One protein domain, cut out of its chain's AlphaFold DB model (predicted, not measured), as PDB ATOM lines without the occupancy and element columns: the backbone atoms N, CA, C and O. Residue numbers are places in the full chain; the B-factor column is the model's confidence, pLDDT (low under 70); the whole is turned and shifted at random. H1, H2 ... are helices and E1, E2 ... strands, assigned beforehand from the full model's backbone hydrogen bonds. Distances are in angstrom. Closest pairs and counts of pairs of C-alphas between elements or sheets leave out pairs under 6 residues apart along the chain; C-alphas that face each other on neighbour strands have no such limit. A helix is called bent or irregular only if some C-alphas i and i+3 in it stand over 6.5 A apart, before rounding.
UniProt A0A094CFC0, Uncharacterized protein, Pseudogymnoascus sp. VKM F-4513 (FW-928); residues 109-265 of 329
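What this domain is: This is residues 109 to 265 of the 329 residues of an uncharacterized protein of Pseudogymnoascus sp. VKM F-4513 (FW-928) (UniProt A0A094CFC0). One twisted sheet of six strands forms a slab, with H1 and H2 side by side over one face and H3 alone over the other; the long strands E1 and E6 make a bent ribbon at one edge, and E6 passes close to H2. The printed part has 157 residues with three named helices and six named strands, in the order E1 H1 E2 E3 H2 E4 E5 H3 E6, class mixed. The sheet runs E2 E3 E5 E4 E1 E6, antiparallel throughout. The whole is compact, with a radius of gyration of the C-alphas of 14.7 A, yet elongated, spanning 46 by 30 by 25 A.

Where its parts are: Find C-alpha 109 at (13.902, -11.002, 34.134), where E1 begins; it runs through residues 109 to 121, 36.4 A, and bends by 55 degrees at residue 112. Its neighbour E6, residues 254 to 264, is 28.1 A long, bends by 68 degrees at residue 261 and ends at C-alpha 264, (18.021, -11.949, 31.018). The other strands are E4, residues 205 to 212, E5, 223 to 228, E3, 170 to 176, and E2, 161 to 167. Look for H1 at residues 136 to 151, 21.6 A, H2 at 182 to 199, 24.8 A, and H3 at 234 to 244, 15.2 A.

How they stand to each other: Start at inner strand E5: N 226 and O 173 of E3 are 3.0 A apart, and N 225 and O 210 of E4 are 2.8 A apart, within hydrogen-bond range. Outward, N 165 of E2 is 2.8 A from O 172 of E3, N 118 of E1 2.9 A from O 209 of E4, and N 117 of E1 2.7 A from O 256 of E6. E2 and E3 form a hairpin, as do E4 and E5. H1 and H3, on opposite faces, give three layers, helices on both sides of the sheet. H1 is over E2 and E3 at a height of 8.9 A; H3 is over E3 and E5 at 8.2 A. H2, on the same face as H1, touches it, opposite ways at a shallow tilt of 15 degrees, the closest C-alphas, of Gly 151 and Glu 183, 3.9 A apart. The closest C-alphas of H2 and E6, those of Gly 184 and Phe 263, are 5.5 A apart. E3, H2 and E4 form a split strand-helix-strand unit, two strands running the same way with E5 between them, its crossover left-handed. Every O i to N i+4 pair is within range in H1 and H3, and 12 of 14 in H2.

The domain as a whole: The farthest C-alphas, of Thr 109 and Thr 128, are 47.9 A apart. The printed part has no cut. The link from E1 to H1, residues 122 to 135, is long. Mean pLDDT of the printed part is 89.4, with residues 123 to 132 and 200 to 204 under 70.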
ATOM      1  N   THR A 109      14.054 -12.205  33.318       94.19
ATOM      2  CA  THR A 109      13.902 -11.002  34.134       94.19
ATOM      3  C   THR A 109      14.190  -9.785  33.271       94.19
ATOM      4  O   THR A 109      15.209  -9.738  32.582       94.19
ATOM      5  N   GLU A 110      13.305  -8.798  33.318       93.56
ATOM      6  CA  GLU A 110      13.535  -7.513  32.668       93.56
ATOM      7  C   GLU A 110      14.550  -6.692  33.473       93.56
ATOM      8  O   GLU A 110      14.399  -6.495  34.681       93.56
ATOM      9  N   VAL A 111      15.594  -6.209  32.804       92.06
ATOM     10  CA  VAL A 111      16.604  -5.319  33.381       92.06
ATOM     11  C   VAL A 111      16.929  -4.199  32.402       92.06
ATOM     12  O   VAL A 111      16.964  -4.403  31.193       92.06
ATOM     13  N   ASN A 112      17.218  -3.005  32.913       93.31
ATOM     14  CA  ASN A 112      17.668  -1.906  32.063       93.31
ATOM     15  C   ASN A 112      19.147  -2.077  31.709       93.31
ATOM     16  O   ASN A 112      19.992  -2.249  32.590       93.31
ATOM     17  N   ALA A 113      19.464  -1.970  30.423       92.56
ATOM     18  CA  ALA A 113      20.831  -2.005  29.929       92.56
ATOM     19  C   ALA A 113      21.066  -0.922  28.876       92.56
ATOM     20  O   ALA A 113      20.173  -0.561  28.114       92.56
ATOM     21  N   THR A 114      22.291  -0.403  28.835       94.81
ATOM     22  CA  THR A 114      22.703   0.587  27.840       94.81
ATOM     23  C   THR A 114      23.348  -0.117  26.653       94.81
ATOM     24  O   THR A 114      24.414  -0.714  26.790       94.81
ATOM     25  N   LEU A 115      22.698  -0.030  25.493       95.88
ATOM     26  CA  LEU A 115      23.236  -0.446  24.205       95.88
ATOM     27  C   LEU A 115      24.052   0.697  23.603       95.88
ATOM     28  O   LEU A 115      23.600   1.844  23.568       95.88
ATOM     29  N   GLN A 116      25.242   0.373  23.110       96.75
ATOM     30  CA  GLN A 116      26.078   1.298  22.360       96.75
ATOM     31  C   GLN A 116      25.877   1.069  20.866       96.75
ATOM     32  O   GLN A 116      26.076  -0.036  20.370       96.75
ATOM     33  N   PHE A 117      25.541   2.134  20.158       95.69
ATOM     34  CA  PHE A 117      25.519   2.219  18.707       95.69
ATOM     35  C   PHE A 117      26.811   2.851  18.229       95.69
ATOM     36  O   PHE A 117      27.263   3.846  18.799       95.69
ATOM     37  N   GLY A 118      27.374   2.293  17.170       94.38
ATOM     38  CA  GLY A 118      28.558   2.821  16.525       94.38
ATOM     39  C   GLY A 118      28.449   2.702  15.015       94.38
ATOM     40  O   GLY A 118      28.003   1.675  14.507       94.38
ATOM     41  N   SER A 119      28.836   3.745  14.288       92.31
ATOM     42  CA  SER A 119      28.827   3.744  12.823       92.31
ATOM     43  C   SER A 119      30.211   3.998  12.246       92.31
ATOM     44  O   SER A 119      31.028   4.699  12.848       92.31
ATOM     45  N   TRP A 120      30.447   3.461  11.052       90.25
ATOM     46  CA  TRP A 120      31.613   3.791  10.238       90.25
ATOM     47  C   TRP A 120      31.170   4.511   8.981       90.25
ATOM     48  O   TRP A 120      30.300   4.028   8.245       90.25
ATOM     49  N   ASP A 121      31.812   5.642   8.728       85.62
ATOM     50  CA  ASP A 121      31.596   6.391   7.504       85.62
ATOM     51  C   ASP A 121      32.301   5.708   6.325       85.62
ATOM     52  O   ASP A 121      33.350   5.072   6.444       85.62
ATOM     53  N   TYR A 122      31.685   5.836   5.163       75.69
ATOM     54  CA  TYR A 122      32.204   5.452   3.872       75.69
ATOM     55  C   TYR A 122      33.254   6.466   3.473       75.69
ATOM     56  O   TYR A 122      32.940   7.640   3.277       75.69
ATOM     57  N   GLU A 123      34.484   5.986   3.324       68.44
ATOM     58  CA  GLU A 123      35.600   6.796   2.868       68.44
ATOM     59  C   GLU A 123      35.869   6.505   1.380       68.44
ATOM     60  O   GLU A 123      36.451   5.465   1.046       68.44
ATOM     61  N   PRO A 124      35.454   7.396   0.454       62.25
ATOM     62  CA  PRO A 124      35.561   7.148  -0.983       62.25
ATOM     63  C   PRO A 124      37.006   6.943  -1.441       62.25
ATOM     64  O   PRO A 124      37.252   6.196  -2.388       62.25
ATOM     65  N   SER A 125      37.966   7.580  -0.759       55.69
ATOM     66  CA  SER A 125      39.387   7.554  -1.118       55.69
ATOM     67  C   SER A 125      40.067   6.193  -0.908       55.69
ATOM     68  O   SER A 125      41.105   5.938  -1.517       55.69
ATOM     69  N   LEU A 126      39.467   5.295  -0.115       53.34
ATOM     70  CA  LEU A 126      39.964   3.935   0.133       53.34
ATOM     71  C   LEU A 126      39.232   2.857  -0.689       53.34
ATOM     72  O   LEU A 126      39.633   1.690  -0.687       53.34
ATOM     73  N   SER A 127      38.166   3.229  -1.404       50.50
ATOM     74  CA  SER A 127      37.342   2.295  -2.173       50.50
ATOM     75  C   SER A 127      37.966   1.995  -3.543       50.50
ATOM     76  O   SER A 127      37.768   2.696  -4.529       50.50
ATOM     77  N   THR A 128      38.740   0.914  -3.626       45.47
ATOM     78  CA  THR A 128      39.197   0.342  -4.912       45.47
ATOM     79  C   THR A 128      38.158  -0.598  -5.537       45.47
ATOM     80  O   THR A 128      38.401  -1.202  -6.582       45.47
ATOM     81  N   ALA A 129      36.994  -0.743  -4.902       52.88
ATOM     82  CA  ALA A 129      36.015  -1.760  -5.231       52.88
ATOM     83  C   ALA A 129      34.978  -1.250  -6.248       52.88
ATOM     84  O   ALA A 129      34.268  -0.277  -6.017       52.88
ATOM     85  N   THR A 130      34.856  -1.954  -7.372       50.53
ATOM     86  CA  THR A 130      33.797  -1.786  -8.385       50.53
ATOM     87  C   THR A 130      32.439  -2.349  -7.941       50.53
ATOM     88  O   THR A 130      31.485  -2.374  -8.723       50.53
ATOM     89  N   THR A 131      32.326  -2.831  -6.701       56.41
ATOM     90  CA  THR A 131      31.093  -3.370  -6.127       56.41
ATOM     91  C   THR A 131      30.129  -2.244  -5.777       56.41
ATOM     92  O   THR A 131      30.483  -1.290  -5.092       56.41
ATOM     93  N   ARG A 132      28.872  -2.359  -6.226       63.84
ATOM     94  CA  ARG A 132      27.795  -1.490  -5.730       63.84
ATOM     95  C   ARG A 132      27.668  -1.671  -4.219       63.84
ATOM     96  O   ARG A 132      27.545  -2.805  -3.768       63.84
ATOM     97  N   ASN A 133      27.654  -0.586  -3.457       73.00
ATOM     98  CA  ASN A 133      27.312  -0.663  -2.039       73.00
ATOM     99  C   ASN A 133      25.869  -1.155  -1.871       73.00
ATOM    100  O   ASN A 133      25.019  -0.962  -2.750       73.00
ATOM    101  N   ALA A 134      25.601  -1.800  -0.741       81.62
ATOM    102  CA  ALA A 134      24.253  -2.176  -0.353       81.62
ATOM    103  C   ALA A 134      23.346  -0.948  -0.208       81.62
ATOM    104  O   ALA A 134      23.810   0.151   0.100       81.62
ATOM    105  N   ARG A 135      22.038  -1.135  -0.385       85.19
ATOM    106  CA  ARG A 135      21.057  -0.092  -0.074       85.19
ATOM    107  C   ARG A 135      20.655  -0.209   1.390       85.19
ATOM    108  O   ARG A 135      20.555  -1.312   1.921       85.19
ATOM    109  N   THR A 136      20.284   0.908   2.009       85.38
ATOM    110  CA  THR A 136      19.698   0.915   3.362       85.38
ATOM    111  C   THR A 136      18.497  -0.030   3.477       85.38
ATOM    112  O   THR A 136      18.348  -0.716   4.482       85.38
ATOM    113  N   ALA A 137      17.687  -0.142   2.417       88.25
ATOM    114  CA  ALA A 137      16.558  -1.070   2.360       88.25
ATOM    115  C   ALA A 137      16.976  -2.550   2.481       88.25
ATOM    116  O   ALA A 137      16.240  -3.345   3.064       88.25
ATOM    117  N   ASP A 138      18.155  -2.920   1.967       90.62
ATOM    118  CA  ASP A 138      18.666  -4.289   2.066       90.62
ATOM    119  C   ASP A 138      19.026  -4.616   3.532       90.62
ATOM    120  O   ASP A 138      18.675  -5.685   4.032       90.62
ATOM    121  N   VAL A 139      19.630  -3.663   4.257       91.69
ATOM    122  CA  VAL A 139      19.905  -3.783   5.702       91.69
ATOM    123  C   VAL A 139      18.605  -3.847   6.503       91.69
ATOM    124  O   VAL A 139      18.435  -4.749   7.318       91.69
ATOM    125  N   GLN A 140      17.670  -2.927   6.260       91.75
ATOM    126  CA  GLN A 140      16.386  -2.888   6.967       91.75
ATOM    127  C   GLN A 140      15.624  -4.205   6.831       91.75
ATOM    128  O   GLN A 140      15.120  -4.720   7.826       91.75
ATOM    129  N   SER A 141      15.594  -4.772   5.621       91.31
ATOM    130  CA  SER A 141      14.923  -6.045   5.378       91.31
ATOM    131  C   SER A 141      15.606  -7.207   6.103       91.31
ATOM    132  O   SER A 141      14.916  -8.044   6.679       91.31
ATOM    133  N   LEU A 142      16.944  -7.261   6.140       93.62
ATOM    134  CA  LEU A 142      17.655  -8.285   6.916       93.62
ATOM    135  C   LEU A 142      17.361  -8.184   8.410       93.62
ATOM    136  O   LEU A 142      17.049  -9.191   9.042       93.62
ATOM    137  N   VAL A 143      17.432  -6.974   8.962       94.88
ATOM    138  CA  VAL A 143      17.206  -6.740  10.392       94.88
ATOM    139  C   VAL A 143      15.762  -7.062  10.767       94.88
ATOM    140  O   VAL A 143      15.531  -7.685  11.796       94.88
ATOM    141  N   GLU A 144      14.789  -6.709   9.925       93.75
ATOM    142  CA  GLU A 144      13.387  -7.093  10.111       93.75
ATOM    143  C   GLU A 144      13.222  -8.614  10.170       93.75
ATOM    144  O   GLU A 144      12.602  -9.137  11.092       93.75
ATOM    145  N   GLN A 145      13.812  -9.347   9.226       93.31
ATOM    146  CA  GLN A 145      13.702 -10.806   9.219       93.31
ATOM    147  C   GLN A 145      14.403 -11.462  10.405       93.31
ATOM    148  O   GLN A 145      13.935 -12.490  10.888       93.31
ATOM    149  N   MET A 146      15.495 -10.868  10.879       94.44
ATOM    150  CA  MET A 146      16.204 -11.344  12.057       94.44
ATOM    151  C   MET A 146      15.454 -11.033  13.356       94.44
ATOM    152  O   MET A 146      15.415 -11.870  14.255       94.44
ATOM    153  N   SER A 147      14.823  -9.856  13.431       94.50
ATOM    154  CA  SER A 147      13.911  -9.477  14.514       94.50
ATOM    155  C   SER A 147      12.758 -10.471  14.600       94.50
ATOM    156  O   SER A 147      12.503 -11.002  15.671       94.50
ATOM    157  N   LEU A 148      12.142 -10.835  13.471       93.50
ATOM    158  CA  LEU A 148      11.087 -11.853  13.439       93.50
ATOM    159  C   LEU A 148      11.594 -13.251  13.819       93.50
ATOM    160  O   LEU A 148      10.906 -13.971  14.535       93.50
ATOM    161  N   TYR A 149      12.791 -13.640  13.367       95.00
ATOM    162  CA  TYR A 149      13.391 -14.931  13.710       95.00
ATOM    163  C   TYR A 149      13.607 -15.062  15.226       95.00
ATOM    164  O   TYR A 149      13.025 -15.943  15.858       95.00
ATOM    165  N   LEU A 150      14.384 -14.153  15.826       95.19
ATOM    166  CA  LEU A 150      14.676 -14.179  17.264       95.19
ATOM    167  C   LEU A 150      13.444 -13.823  18.105       95.19
ATOM    168  O   LEU A 150      13.202 -14.435  19.139       95.19
ATOM    169  N   GLY A 151      12.636 -12.870  17.641       93.88
ATOM    170  CA  GLY A 151      11.426 -12.382  18.302       93.88
ATOM    171  C   GLY A 151      10.331 -13.437  18.441       93.88
ATOM    172  O   GLY A 151       9.535 -13.353  19.374       93.88
ATOM    173  N   ASN A 152      10.331 -14.446  17.564       92.94
ATOM    174  CA  ASN A 152       9.494 -15.643  17.667       92.94
ATOM    175  C   ASN A 152      10.156 -16.770  18.486       92.94
ATOM    176  O   ASN A 152       9.664 -17.898  18.474       92.94
ATOM    177  N   GLY A 153      11.266 -16.489  19.173       92.75
ATOM    178  CA  GLY A 153      11.986 -17.407  20.057       92.75
ATOM    179  C   GLY A 153      12.981 -18.324  19.349       92.75
ATOM    180  O   GLY A 153      13.657 -19.109  20.011       92.75
ATOM    181  N   HIS A 154      13.103 -18.250  18.019       94.38
ATOM    182  CA  HIS A 154      14.025 -19.113  17.286       94.38
ATOM    183  C   HIS A 154      15.493 -18.779  17.588       94.38
ATOM    184  O   HIS A 154      15.838 -17.662  17.966       94.38
ATOM    185  N   GLY A 155      16.363 -19.770  17.394       92.25
ATOM    186  CA  GLY A 155      17.743 -19.760  17.876       92.25
ATOM    187  C   GLY A 155      17.948 -20.811  18.962       92.25
ATOM    188  O   GLY A 155      16.994 -21.296  19.569       92.25
ATOM    189  N   GLU A 156      19.199 -21.203  19.191       89.81
ATOM    190  CA  GLU A 156      19.496 -22.162  20.249       89.81
ATOM    191  C   GLU A 156      19.164 -21.587  21.629       89.81
ATOM    192  O   GLU A 156      19.582 -20.489  21.987       89.81
ATOM    193  N   VAL A 157      18.442 -22.366  22.432       84.12
ATOM    194  CA  VAL A 157      18.182 -22.051  23.838       84.12
ATOM    195  C   VAL A 157      19.321 -22.629  24.684       84.12
ATOM    196  O   VAL A 157      19.720 -23.779  24.493       84.12
ATOM    197  N   ASN A 158      19.851 -21.849  25.631       86.31
ATOM    198  CA  ASN A 158      21.015 -22.185  26.475       86.31
ATOM    199  C   ASN A 158      22.369 -22.276  25.749       86.31
ATOM    200  O   ASN A 158      23.359 -22.717  26.344       86.31
ATOM    201  N   ARG A 159      22.449 -21.841  24.489       93.69
ATOM    202  CA  ARG A 159      23.718 -21.644  23.778       93.69
ATOM    203  C   ARG A 159      23.756 -20.265  23.150       93.69
ATOM    204  O   ARG A 159      22.725 -19.642  22.942       93.69
ATOM    205  N   THR A 160      24.964 -19.787  22.882       96.25
ATOM    206  CA  THR A 160      25.151 -18.546  22.142       96.25
ATOM    207  C   THR A 160      24.545 -18.704  20.755       96.25
ATOM    208  O   THR A 160      24.885 -19.643  20.034       96.25
ATOM    209  N   VAL A 161      23.683 -17.770  20.374       97.50
ATOM    210  CA  VAL A 161      23.128 -17.712  19.027       97.50
ATOM    211  C   VAL A 161      24.041 -16.847  18.169       97.50
ATOM    212  O   VAL A 161      24.324 -15.693  18.496       97.50
ATOM    213  N   ILE A 162      24.508 -17.422  17.064       97.81
ATOM    214  CA  ILE A 162      25.212 -16.709  16.002       97.81
ATOM    215  C   ILE A 162      24.465 -16.999  14.716       97.81
ATOM    216  O   ILE A 162      24.270 -18.155  14.350       97.81
ATOM    217  N   VAL A 163      24.025 -15.951  14.037       97.38
ATOM    218  CA  VAL A 163      23.344 -16.084  12.752       97.38
ATOM    219  C   VAL A 163      23.666 -14.875  11.894       97.38
ATOM    220  O   VAL A 163      23.815 -13.749  12.379       97.38
ATOM    221  N   TYR A 164      23.822 -15.139  10.606       98.19
ATOM    222  CA  TYR A 164      24.255 -14.179   9.610       98.19
ATOM    223  C   TYR A 164      23.127 -13.915   8.612       98.19
ATOM    224  O   TYR A 164      22.210 -14.720   8.448       98.19
ATOM    225  N   GLY A 165      23.207 -12.785   7.919       97.06
ATOM    226  CA  GLY A 165      22.258 -12.392   6.889       97.06
ATOM    227  C   GLY A 165      22.958 -11.823   5.664       97.06
ATOM    228  O   GLY A 165      23.988 -11.161   5.786       97.06
ATOM    229  N   LEU A 166      22.387 -12.074   4.488       95.81
ATOM    230  CA  LEU A 166      22.835 -11.497   3.219       95.81
ATOM    231  C   LEU A 166      21.627 -11.043   2.397       95.81
ATOM    232  O   LEU A 166      20.699 -11.821   2.184       95.81
ATOM    233  N   SER A 167      21.644  -9.798   1.927       93.25
ATOM    234  CA  SER A 167      20.628  -9.230   1.034       93.25
ATOM    235  C   SER A 167      21.297  -8.244   0.092       93.25
ATOM    236  O   SER A 167      21.853  -7.242   0.540       93.25
ATOM    237  N   GLY A 168      21.280  -8.518  -1.212       89.56
ATOM    238  CA  GLY A 168      22.121  -7.775  -2.152       89.56
ATOM    239  C   GLY A 168      23.586  -7.819  -1.697       89.56
ATOM    240  O   GLY A 168      24.143  -8.900  -1.537       89.56
ATOM    241  N   ASN A 169      24.169  -6.649  -1.422       89.00
ATOM    242  CA  ASN A 169      25.522  -6.521  -0.863       89.00
ATOM    243  C   ASN A 169      25.535  -6.148   0.633       89.00
ATOM    244  O   ASN A 169      26.590  -5.816   1.171       89.00
ATOM    245  N   ALA A 170      24.382  -6.151   1.311       92.88
ATOM    246  CA  ALA A 170      24.333  -5.972   2.758       92.88
ATOM    247  C   ALA A 170      24.677  -7.300   3.426       92.88
ATOM    248  O   ALA A 170      23.975  -8.291   3.215       92.88
ATOM    249  N   THR A 171      25.716  -7.302   4.253       95.94
ATOM    250  CA  THR A 171      26.014  -8.408   5.163       95.94
ATOM    251  C   THR A 171      25.591  -8.014   6.569       95.94
ATOM    252  O   THR A 171      25.726  -6.861   6.978       95.94
ATOM    253  N   PHE A 172      25.030  -8.967   7.303       97.56
ATOM    254  CA  PHE A 172      24.548  -8.767   8.663       97.56
ATOM    255  C   PHE A 172      24.990  -9.925   9.550       97.56
ATOM    256  O   PHE A 172      25.099 -11.060   9.084       97.56
ATOM    257  N   GLY A 173      25.223  -9.658  10.828       98.19
ATOM    258  CA  GLY A 173      25.511 -10.694  11.811       98.19
ATOM    259  C   GLY A 173      24.982 -10.318  13.180       98.19
ATOM    260  O   GLY A 173      25.041  -9.152  13.571       98.19
ATOM    261  N   VAL A 174      24.484 -11.320  13.900       98.38
ATOM    262  CA  VAL A 174      24.087 -11.203  15.305       98.38
ATOM    263  C   VAL A 174      24.887 -12.188  16.138       98.38
ATOM    264  O   VAL A 174      25.046 -13.348  15.762       98.38
ATOM    265  N   TYR A 175      25.353 -11.705  17.281       98.44
ATOM    266  CA  TYR A 175      25.844 -12.485  18.399       98.44
ATOM    267  C   TYR A 175      24.909 -12.248  19.582       98.44
ATOM    268  O   TYR A 175      24.695 -11.108  19.991       98.44
ATOM    269  N   LEU A 176      24.370 -13.318  20.146       97.62
ATOM    270  CA  LEU A 176      23.501 -13.262  21.311       97.62
ATOM    271  C   LEU A 176      23.996 -14.284  22.332       97.62
ATOM    272  O   LEU A 176      23.944 -15.491  22.095       97.62
ATOM    273  N   GLY A 177      24.520 -13.793  23.453       96.69
ATOM    274  CA  GLY A 177      24.967 -14.626  24.561       96.69
ATOM    275  C   GLY A 177      23.821 -15.451  25.153       96.69
ATOM    276  O   GLY A 177      22.669 -15.023  25.174       96.69
ATOM    277  N   LYS A 178      24.137 -16.654  25.648       95.19
ATOM    278  CA  LYS A 178      23.135 -17.639  26.101       95.19
ATOM    279  C   LYS A 178      22.297 -17.216  27.317       95.19
ATOM    280  O   LYS A 178      21.306 -17.882  27.609       95.19
ATOM    281  N   SER A 179      22.707 -16.174  28.043       94.75
ATOM    282  CA  SER A 179      21.985 -15.636  29.206       94.75
ATOM    283  C   SER A 179      21.026 -14.500  28.834       94.75
ATOM    284  O   SER A 179      20.423 -13.886  29.715       94.75
ATOM    285  N   LEU A 180      20.889 -14.197  27.542       94.75
ATOM    286  CA  LEU A 180      19.933 -13.240  27.001       94.75
ATOM    287  C   LEU A 180      18.797 -13.989  26.299       94.75
ATOM    288  O   LEU A 180      19.019 -14.995  25.631       94.75
ATOM    289  N   GLN A 181      17.570 -13.499  26.450       95.12
ATOM    290  CA  GLN A 181      16.398 -14.109  25.826       95.12
ATOM    291  C   GLN A 181      16.315 -13.743  24.334       95.12
ATOM    292  O   GLN A 181      16.424 -12.565  23.977       95.12
ATOM    293  N   ASN A 182      16.063 -14.737  23.473       95.31
ATOM    294  CA  ASN A 182      15.910 -14.548  22.026       95.31
ATOM    295  C   ASN A 182      14.778 -13.562  21.713       95.31
ATOM    296  O   ASN A 182      15.001 -12.582  21.007       95.31
ATOM    297  N   GLU A 183      13.595 -13.781  22.293       94.69
ATOM    298  CA  GLU A 183      12.381 -13.003  22.041       94.69
ATOM    299  C   GLU A 183      12.592 -11.528  22.372       94.69
ATOM    300  O   GLU A 183      12.384 -10.654  21.529       94.69
ATOM    301  N   GLY A 184      13.078 -11.258  23.585       92.69
ATOM    302  CA  GLY A 184      13.337  -9.907  24.062       92.69
ATOM    303  C   GLY A 184      14.388  -9.173  23.228       92.69
ATOM    304  O   GLY A 184      14.186  -8.019  22.849       92.69
ATOM    305  N   MET A 185      15.497  -9.834  22.891       94.31
ATOM    306  CA  MET A 185      16.559  -9.203  22.098       94.31
ATOM    307  C   MET A 185      16.177  -9.044  20.623       94.31
ATOM    308  O   MET A 185      16.529  -8.038  20.007       94.31
ATOM    309  N   GLY A 186      15.413  -9.985  20.068       94.19
ATOM    310  CA  GLY A 186      14.829  -9.873  18.736       94.19
ATOM    311  C   GLY A 186      13.870  -8.691  18.636       94.19
ATOM    312  O   GLY A 186      14.071  -7.813  17.804       94.19
ATOM    313  N   GLN A 187      12.882  -8.623  19.529       91.88
ATOM    314  CA  GLN A 187      11.824  -7.610  19.474       91.88
ATOM    315  C   GLN A 187      12.287  -6.213  19.885       91.88
ATOM    316  O   GLN A 187      11.827  -5.238  19.305       91.88
ATOM    317  N   VAL A 188      13.165  -6.085  20.886       94.19
ATOM    318  CA  VAL A 188      13.583  -4.765  21.389       94.19
ATOM    319  C   VAL A 188      14.843  -4.288  20.685       94.19
ATOM    320  O   VAL A 188      14.866  -3.203  20.102       94.19
ATOM    321  N   ALA A 189      15.911  -5.087  20.735       95.31
ATOM    322  CA  ALA A 189      17.219  -4.629  20.295       95.31
ATOM    323  C   ALA A 189      17.269  -4.515  18.765       95.31
ATOM    324  O   ALA A 189      17.631  -3.460  18.245       95.31
ATOM    325  N   LEU A 190      16.853  -5.546  18.021       95.31
ATOM    326  CA  LEU A 190      16.901  -5.492  16.552       95.31
ATOM    327  C   LEU A 190      15.900  -4.496  15.951       95.31
ATOM    328  O   LEU A 190      16.201  -3.882  14.927       95.31
ATOM    329  N   ASP A 191      14.766  -4.243  16.601       92.50
ATOM    330  CA  ASP A 191      13.874  -3.154  16.191       92.50
ATOM    331  C   ASP A 191      14.515  -1.781  16.405       92.50
ATOM    332  O   ASP A 191      14.421  -0.913  15.530       92.50
ATOM    333  N   LEU A 192      15.234  -1.590  17.515       93.75
ATOM    334  CA  LEU A 192      16.006  -0.371  17.739       93.75
ATOM    335  C   LEU A 192      17.120  -0.209  16.694       93.75
ATOM    336  O   LEU A 192      17.279   0.882  16.147       93.75
ATOM    337  N   PHE A 193      17.831  -1.288  16.349       95.06
ATOM    338  CA  PHE A 193      18.816  -1.289  15.261       95.06
ATOM    339  C   PHE A 193      18.195  -0.862  13.934       95.06
ATOM    340  O   PHE A 193      18.739   0.005  13.250       95.06
ATOM    341  N   ARG A 194      17.043  -1.442  13.575       92.56
ATOM    342  CA  ARG A 194      16.320  -1.118  12.339       92.56
ATOM    343  C   ARG A 194      15.944   0.360  12.294       92.56
ATOM    344  O   ARG A 194      16.143   1.002  11.265       92.56
ATOM    345  N   ASN A 195      15.426   0.894  13.398       90.00
ATOM    346  CA  ASN A 195      15.025   2.296  13.498       90.00
ATOM    347  C   ASN A 195      16.233   3.235  13.404       90.00
ATOM    348  O   ASN A 195      16.178   4.214  12.664       90.00
ATOM    349  N   TYR A 196      17.339   2.905  14.076       88.12
ATOM    350  CA  TYR A 196      18.575   3.682  13.988       88.12
ATOM    351  C   TYR A 196      19.130   3.686  12.556       88.12
ATOM    352  O   TYR A 196      19.419   4.747  12.012       88.12
ATOM    353  N   ALA A 197      19.180   2.519  11.904       86.50
ATOM    354  CA  ALA A 197      19.605   2.387  10.508       86.50
ATOM    355  C   ALA A 197      18.701   3.152   9.520       86.50
ATOM    356  O   ALA A 197      19.152   3.554   8.447       86.50
ATOM    357  N   ALA A 198      17.418   3.328   9.851       84.69
ATOM    358  CA  ALA A 198      16.465   4.091   9.048       84.69
ATOM    359  C   ALA A 198      16.620   5.611   9.214       84.69
ATOM    360  O   ALA A 198      16.398   6.357   8.257       84.69
ATOM    361  N   ASP A 199      16.960   6.065  10.421       80.00
ATOM    362  CA  ASP A 199      17.077   7.486  10.756       80.00
ATOM    363  C   ASP A 199      18.392   8.100  10.262       80.00
ATOM    364  O   ASP A 199      18.458   9.279   9.910       80.00
ATOM    365  N   THR A 200      19.434   7.281  10.129       64.44
ATOM    366  CA  THR A 200      20.691   7.662   9.488       64.44
ATOM    367  C   THR A 200      20.502   7.845   7.977       64.44
ATOM    368  O   THR A 200      20.857   6.997   7.162       64.44
ATOM    369  N   ARG A 201      19.913   8.982   7.594       53.09
ATOM    370  CA  ARG A 201      19.636   9.412   6.210       53.09
ATOM    371  C   ARG A 201      20.885   9.799   5.415       53.09
ATOM    372  O   ARG A 201      20.767  10.220   4.265       53.09
ATOM    373  N   ASP A 202      22.067   9.692   6.011       53.88
ATOM    374  CA  ASP A 202      23.313   9.995   5.331       53.88
ATOM    375  C   ASP A 202      23.732   8.823   4.442       53.88
ATOM    376  O   ASP A 202      24.059   7.734   4.911       53.88
ATOM    377  N   ASN A 203      23.829   9.086   3.136       58.25
ATOM    378  CA  ASN A 203      24.377   8.184   2.109       58.25
ATOM    379  C   ASN A 203      25.876   7.851   2.316       58.25
ATOM    380  O   ASN A 203      26.554   7.422   1.385       58.25
ATOM    381  N   LYS A 204      26.410   8.124   3.510       66.56
ATOM    382  CA  LYS A 204      27.802   7.950   3.905       66.56
ATOM    383  C   LYS A 204      28.006   6.753   4.819       66.56
ATOM    384  O   LYS A 204      29.134   6.524   5.202       66.56
ATOM    385  N   LEU A 205      26.987   5.995   5.206       77.06
ATOM    386  CA  LEU A 205      27.219   4.825   6.055       77.06
ATOM    387  C   LEU A 205      27.917   3.702   5.282       77.06
ATOM    388  O   LEU A 205      27.422   3.250   4.255       77.06
ATOM    389  N   ASN A 206      29.041   3.219   5.807       86.06
ATOM    390  CA  ASN A 206      29.683   1.981   5.354       86.06
ATOM    391  C   ASN A 206      29.285   0.783   6.225       86.06
ATOM    392  O   ASN A 206      29.207  -0.351   5.745       86.06
ATOM    393  N   GLY A 207      29.010   1.040   7.504       91.31
ATOM    394  CA  GLY A 207      28.547   0.029   8.440       91.31
ATOM    395  C   GLY A 207      27.950   0.623   9.709       91.31
ATOM    396  O   GLY A 207      28.194   1.782  10.054       91.31
ATOM    397  N   LEU A 208      27.169  -0.198  10.397       94.50
ATOM    398  CA  LEU A 208      26.504   0.117  11.656       94.50
ATOM    399  C   LEU A 208      26.631  -1.082  12.587       94.50
ATOM    400  O   LEU A 208      26.377  -2.211  12.170       94.50
ATOM    401  N   ALA A 209      26.965  -0.839  13.846       97.31
ATOM    402  CA  ALA A 209      26.948  -1.836  14.897       97.31
ATOM    403  C   ALA A 209      26.146  -1.350  16.108       97.31
ATOM    404  O   ALA A 209      26.063  -0.156  16.392       97.31
ATOM    405  N   MET A 210      25.577  -2.303  16.835       97.69
ATOM    406  CA  MET A 210      24.917  -2.118  18.121       97.69
ATOM    407  C   MET A 210      25.413  -3.214  19.047       97.69
ATOM    408  O   MET A 210      25.384  -4.383  18.672       97.69
ATOM    409  N   GLN A 211      25.855  -2.858  20.245       97.88
ATOM    410  CA  GLN A 211      26.450  -3.819  21.162       97.88
ATOM    411  C   GLN A 211      26.066  -3.580  22.619       97.88
ATOM    412  O   GLN A 211      25.893  -2.448  23.072       97.88
ATOM    413  N   LEU A 212      25.983  -4.688  23.349       96.06
ATOM    414  CA  LEU A 212      25.981  -4.782  24.799       96.06
ATOM    415  C   LEU A 212      27.224  -5.574  25.206       96.06
ATOM    416  O   LEU A 212      27.301  -6.776  24.972       96.06
ATOM    417  N   CYS A 213      28.200  -4.909  25.808       93.19
ATOM    418  CA  CYS A 213      29.463  -5.517  26.226       93.19
ATOM    419  C   CYS A 213      30.095  -4.673  27.346       93.19
ATOM    420  O   CYS A 213      29.568  -3.618  27.712       93.19
ATOM    421  N   GLY A 214      31.212  -5.128  27.919       85.75
ATOM    422  CA  GLY A 214      31.976  -4.374  28.918       85.75
ATOM    423  C   GLY A 214      32.326  -5.189  30.161       85.75
ATOM    424  O   GLY A 214      31.981  -6.356  30.280       85.75
ATOM    425  N   ARG A 215      33.020  -4.556  31.114       76.94
ATOM    426  CA  ARG A 215      33.687  -5.244  32.240       76.94
ATOM    427  C   ARG A 215      32.752  -5.939  33.234       76.94
ATOM    428  O   ARG A 215      33.214  -6.765  34.010       76.94
ATOM    429  N   GLU A 216      31.472  -5.585  33.232       75.50
ATOM    430  CA  GLU A 216      30.450  -6.158  34.119       75.50
ATOM    431  C   GLU A 216      29.702  -7.336  33.479       75.50
ATOM    432  O   GLU A 216      28.746  -7.850  34.056       75.50
ATOM    433  N   ARG A 217      30.095  -7.745  32.265       82.19
ATOM    434  CA  ARG A 217      29.421  -8.783  31.486       82.19
ATOM    435  C   ARG A 217      30.439  -9.776  30.947       82.19
ATOM    436  O   ARG A 217      31.497  -9.397  30.454       82.19
ATOM    437  N   ASP A 218      30.102 -11.051  31.050       90.19
ATOM    438  CA  ASP A 218      30.790 -12.111  30.325       90.19
ATOM    439  C   ASP A 218      30.201 -12.247  28.906       90.19
ATOM    440  O   ASP A 218      29.288 -11.521  28.505       90.19
ATOM    441  N   THR A 219      30.727 -13.199  28.142       93.50
ATOM    442  CA  THR A 219      30.257 -13.537  26.792       93.50
ATOM    443  C   THR A 219      28.807 -14.021  26.767       93.50
ATOM    444  O   THR A 219      28.124 -13.888  25.754       93.50
ATOM    445  N   ASP A 220      28.309 -14.558  27.880       95.00
ATOM    446  CA  ASP A 220      26.959 -15.101  27.983       95.00
ATOM    447  C   ASP A 220      25.916 -13.983  28.133       95.00
ATOM    448  O   ASP A 220      24.765 -14.168  27.746       95.00
ATOM    449  N   HIS A 221      26.329 -12.813  28.628       94.25
ATOM    450  CA  HIS A 221      25.506 -11.607  28.778       94.25
ATOM    451  C   HIS A 221      25.828 -10.526  27.735       94.25
ATOM    452  O   HIS A 221      25.380  -9.382  27.868       94.25
ATOM    453  N   ALA A 222      26.626 -10.860  26.719       95.88
ATOM    454  CA  ALA A 222      26.971  -9.959  25.633       95.88
ATOM    455  C   ALA A 222      25.990 -10.090  24.461       95.88
ATOM    456  O   ALA A 222      25.475 -11.167  24.157       95.88
ATOM    457  N   PHE A 223      25.767  -8.979  23.771       97.38
ATOM    458  CA  PHE A 223      24.996  -8.934  22.537       97.38
ATOM    459  C   PHE A 223      25.709  -8.053  21.521       97.38
ATOM    460  O   PHE A 223      26.306  -7.036  21.875       97.38
ATOM    461  N   GLY A 224      25.597  -8.415  20.253       98.06
ATOM    462  CA  GLY A 224      26.087  -7.610  19.155       98.06
ATOM    463  C   GLY A 224      25.264  -7.822  17.897       98.06
ATOM    464  O   GLY A 224      24.917  -8.947  17.556       98.06
ATOM    465  N   ALA A 225      24.978  -6.739  17.190       98.44
ATOM    466  CA  ALA A 225      24.456  -6.748  15.834       98.44
ATOM    467  C   ALA A 225      25.327  -5.834  14.976       98.44
ATOM    468  O   ALA A 225      25.689  -4.743  15.416       98.44
ATOM    469  N   ILE A 226      25.674  -6.263  13.768       98.06
ATOM    470  CA  ILE A 226      26.497  -5.483  12.839       98.06
ATOM    471  C   ILE A 226      25.991  -5.650  11.411       98.06
ATOM    472  O   ILE A 226      25.702  -6.762  10.980       98.06
ATOM    473  N   ALA A 227      25.915  -4.541  10.681       96.00
ATOM    474  CA  ALA A 227      25.625  -4.481   9.259       96.00
ATOM    475  C   ALA A 227      26.793  -3.824   8.516       96.00
ATOM    476  O   ALA A 227      27.251  -2.757   8.929       96.00
ATOM    477  N   MET A 228      27.220  -4.408   7.395       93.94
ATOM    478  CA  MET A 228      28.191  -3.810   6.474       93.94
ATOM    479  C   MET A 228      27.588  -3.692   5.075       93.94
ATOM    480  O   MET A 228      26.845  -4.566   4.628       93.94
ATOM    481  N   MET A 229      27.915  -2.609   4.366       89.81
ATOM    482  CA  MET A 229      27.369  -2.322   3.032       89.81
ATOM    483  C   MET A 229      28.309  -2.701   1.877       89.81
ATOM    484  O   MET A 229      27.994  -2.440   0.717       89.81
ATOM    485  N   ASN A 230      29.458  -3.307   2.175       87.12
ATOM    486  CA  ASN A 230      30.525  -3.589   1.210       87.12
ATOM    487  C   ASN A 230      30.482  -5.014   0.615       87.12
ATOM    488  O   ASN A 230      31.349  -5.362  -0.185       87.12
ATOM    489  N   GLY A 231      29.498  -5.838   0.994       88.25
ATOM    490  CA  GLY A 231      29.333  -7.214   0.511       88.25
ATOM    491  C   GLY A 231      30.288  -8.244   1.117       88.25
ATOM    492  O   GLY A 231      30.280  -9.387   0.674       88.25
ATOM    493  N   SER A 232      31.103  -7.863   2.103       91.69
ATOM    494  CA  SER A 232      32.071  -8.745   2.764       91.69
ATOM    495  C   SER A 232      31.582  -9.145   4.156       91.69
ATOM    496  O   SER A 232      30.995  -8.336   4.884       91.69
ATOM    497  N   PHE A 233      31.828 -10.397   4.542       95.62
ATOM    498  CA  PHE A 233      31.596 -10.871   5.907       95.62
ATOM    499  C   PHE A 233      32.800 -10.673   6.827       95.62
ATOM    500  O   PHE A 233      32.633 -10.816   8.033       95.62
ATOM    501  N   HIS A 234      33.974 -10.294   6.322       94.75
ATOM    502  CA  HIS A 234      35.191 -10.114   7.119       94.75
ATOM    503  C   HIS A 234      34.968  -9.287   8.399       94.75
ATOM    504  O   HIS A 234      35.153  -9.792   9.506       94.75
ATOM    505  N   SER A 235      34.490  -8.041   8.274       95.62
ATOM    506  CA  SER A 235      34.226  -7.171   9.435       95.62
ATOM    507  C   SER A 235      33.108  -7.703  10.338       95.62
ATOM    508  O   SER A 235      33.160  -7.530  11.553       95.62
ATOM    509  N   VAL A 236      32.115  -8.390   9.762       97.81
ATOM    510  CA  VAL A 236      31.032  -9.035  10.522       97.81
ATOM    511  C   VAL A 236      31.586 -10.187  11.368       97.81
ATOM    512  O   VAL A 236      31.248 -10.316  12.544       97.81
ATOM    513  N   GLN A 237      32.469 -11.010  10.803       98.00
ATOM    514  CA  GLN A 237      33.112 -12.103  11.521       98.00
ATOM    515  C   GLN A 237      34.066 -11.589  12.598       98.00
ATOM    516  O   GLN A 237      34.042 -12.119  13.703       98.00
ATOM    517  N   ASP A 238      34.849 -10.544  12.325       97.62
ATOM    518  CA  ASP A 238      35.731  -9.922  13.322       97.62
ATOM    519  C   ASP A 238      34.957  -9.367  14.519       97.62
ATOM    520  O   ASP A 238      35.364  -9.564  15.668       97.62
ATOM    521  N   ALA A 239      33.804  -8.745  14.274       98.31
ATOM    522  CA  ALA A 239      32.918  -8.292  15.338       98.31
ATOM    523  C   ALA A 239      32.411  -9.448  16.203       98.31
ATOM    524  O   ALA A 239      32.531  -9.409  17.427       98.31
ATOM    525  N   ILE A 240      31.935 -10.525  15.575       98.38
ATOM    526  CA  ILE A 240      31.458 -11.711  16.293       98.38
ATOM    527  C   ILE A 240      32.590 -12.374  17.087       98.38
ATOM    528  O   ILE A 240      32.373 -12.747  18.239       98.38
ATOM    529  N   ARG A 241      33.811 -12.458  16.535       97.81
ATOM    530  CA  ARG A 241      35.000 -12.934  17.272       97.81
ATOM    531  C   ARG A 241      35.274 -12.062  18.491       97.81
ATOM    532  O   ARG A 241      35.533 -12.587  19.572       97.81
ATOM    533  N   THR A 242      35.187 -10.745  18.327       97.50
ATOM    534  CA  THR A 242      35.418  -9.773  19.401       97.50
ATOM    535  C   THR A 242      34.436  -9.987  20.547       97.50
ATOM    536  O   THR A 242      34.871 -10.192  21.682       97.50
ATOM    537  N   TRP A 243      33.133 -10.049  20.261       97.69
ATOM    538  CA  TRP A 243      32.113 -10.310  21.281       97.69
ATOM    539  C   TRP A 243      32.255 -11.699  21.911       97.69
ATOM    540  O   TRP A 243      32.162 -11.822  23.130       97.69
ATOM    541  N   SER A 244      32.588 -12.729  21.124       95.81
ATOM    542  CA  SER A 244      32.822 -14.086  21.647       95.81
ATOM    543  C   SER A 244      34.036 -14.200  22.572       95.81
ATOM    544  O   SER A 244      34.119 -15.141  23.353       95.81
ATOM    545  N   ASN A 245      34.956 -13.234  22.511       94.81
ATOM    546  CA  ASN A 245      36.114 -13.136  23.397       94.81
ATOM    547  C   ASN A 245      35.877 -12.162  24.569       94.81
ATOM    548  O   ASN A 245      36.812 -11.852  25.306       94.81
ATOM    549  N   GLY A 246      34.650 -11.653  24.736       92.50
ATOM    550  CA  GLY A 246      34.281 -10.692  25.782       92.50
ATOM    551  C   GLY A 246      34.717  -9.250  25.497       92.50
ATOM    552  O   GLY A 246      34.710  -8.411  26.398       92.50
ATOM    553  N   GLY A 247      35.132  -8.956  24.264       94.94
ATOM    554  CA  GLY A 247      35.526  -7.622  23.827       94.94
ATOM    555  C   GLY A 247      34.341  -6.743  23.417       94.94
ATOM    556  O   GLY A 247      33.225  -7.215  23.203       94.94
ATOM    557  N   CYS A 248      34.627  -5.453  23.261       97.00
ATOM    558  CA  CYS A 248      33.748  -4.474  22.630       97.00
ATOM    559  C   CYS A 248      34.396  -3.981  21.340       97.00
ATOM    560  O   CYS A 248      35.612  -3.806  21.298       97.00
ATOM    561  N   LEU A 249      33.583  -3.714  20.324       96.88
ATOM    562  CA  LEU A 249      34.027  -2.992  19.138       96.88
ATOM    563  C   LEU A 249      34.400  -1.551  19.489       96.88
ATOM    564  O   LEU A 249      33.760  -0.931  20.343       96.88
ATOM    565  N   ASP A 250      35.396  -1.026  18.789       93.75
ATOM    566  CA  ASP A 250      35.877   0.345  18.878       93.75
ATOM    567  C   ASP A 250      36.090   0.944  17.471       93.75
ATOM    568  O   ASP A 250      35.609   0.418  16.466       93.75
ATOM    569  N   GLY A 251      36.744   2.109  17.395       91.31
ATOM    570  CA  GLY A 251      37.083   2.738  16.113       91.31
ATOM    571  C   GLY A 251      35.885   3.276  15.323       91.31
ATOM    572  O   GLY A 251      35.977   3.424  14.107       91.31
ATOM    573  N   PHE A 252      34.760   3.548  15.986       93.00
ATOM    574  CA  PHE A 252      33.587   4.153  15.359       93.00
ATOM    575  C   PHE A 252      33.826   5.624  14.993       93.00
ATOM    576  O   PHE A 252      34.429   6.369  15.767       93.00
ATOM    577  N   SER A 253      33.278   6.059  13.856       90.88
ATOM    578  CA  SER A 253      33.211   7.478  13.476       90.88
ATOM    579  C   SER A 253      32.252   8.258  14.377       90.88
ATOM    580  O   SER A 253      32.519   9.400  14.743       90.88
ATOM    581  N   SER A 254      31.131   7.633  14.745       89.88
ATOM    582  CA  SER A 254      30.114   8.200  15.629       89.88
ATOM    583  C   SER A 254      29.633   7.147  16.615       89.88
ATOM    584  O   SER A 254      29.535   5.971  16.268       89.88
ATOM    585  N   VAL A 255      29.329   7.579  17.841       93.56
ATOM    586  CA  VAL A 255      28.854   6.719  18.927       93.56
ATOM    587  C   VAL A 255      27.612   7.329  19.561       93.56
ATOM    588  O   VAL A 255      27.564   8.524  19.844       93.56
ATOM    589  N   THR A 256      26.603   6.505  19.821       93.88
ATOM    590  CA  THR A 256      25.393   6.886  20.563       93.88
ATOM    591  C   THR A 256      25.065   5.797  21.576       93.88
ATOM    592  O   THR A 256      25.218   4.620  21.282       93.88
ATOM    593  N   ASN A 257      24.601   6.165  22.768       95.25
ATOM    594  CA  ASN A 257      24.196   5.205  23.795       95.25
ATOM    595  C   ASN A 257      22.693   5.319  24.046       95.25
ATOM    596  O   ASN A 257      22.173   6.429  24.149       95.25
ATOM    597  N   MET A 258      22.008   4.185  24.179       94.00
ATOM    598  CA  MET A 258      20.575   4.135  24.466       94.00
ATOM    599  C   MET A 258      20.292   3.104  25.551       94.00
ATOM    600  O   MET A 258      20.734   1.963  25.455       94.00
ATOM    601  N   THR A 259      19.552   3.500  26.584       95.25
ATOM    602  CA  THR A 259      19.111   2.578  27.635       95.25
ATOM    603  C   THR A 259      17.758   1.997  27.268       95.25
ATOM    604  O   THR A 259      16.815   2.746  27.022       95.25
ATOM    605  N   VAL A 260      17.672   0.671  27.252       93.94
ATOM    606  CA  VAL A 260      16.457  -0.080  26.930       93.94
ATOM    607  C   VAL A 260      16.251  -1.228  27.915       93.94
ATOM    608  O   VAL A 260      17.226  -1.692  28.521       93.94
ATOM    609  N   PRO A 261      15.006  -1.706  28.079       93.88
ATOM    610  CA  PRO A 261      14.766  -2.965  28.761       93.88
ATOM    611  C   PRO A 261      15.338  -4.121  27.932       93.88
ATOM    612  O   PRO A 261      15.107  -4.218  26.727       93.88
ATOM    613  N   ILE A 262      16.089  -5.001  28.585       93.19
ATOM    614  CA  ILE A 262      16.531  -6.288  28.045       93.19
ATOM    615  C   ILE A 262      16.039  -7.411  28.954       93.19
ATOM    616  O   ILE A 262      15.741  -7.193  30.127       93.19
ATOM    617  N   PHE A 263      16.011  -8.626  28.421       93.62
ATOM    618  CA  PHE A 263      15.480  -9.792  29.114       93.62
ATOM    619  C   PHE A 263      16.601 -10.805  29.340       93.62
ATOM    620  O   PHE A 263      17.165 -11.341  28.385       93.62
ATOM    621  N   VAL A 264      16.945 -11.036  30.608       93.19
ATOM    622  CA  VAL A 264      18.021 -11.949  31.018       93.19
ATOM    623  C   VAL A 264      17.445 -13.247  31.578       93.19
ATOM    624  O   VAL A 264      16.510 -13.224  32.377       93.19
ATOM    625  N   THR A 265      18.001 -14.385  31.174       93.19
ATOM    626  CA  THR A 265      17.567 -15.729  31.605       93.19
ATOM    627  C   THR A 265      18.413 -16.278  32.756       93.19
ATOM    628  O   THR A 265      18.004 -17.211  33.443       93.19
TER     629      THR A 265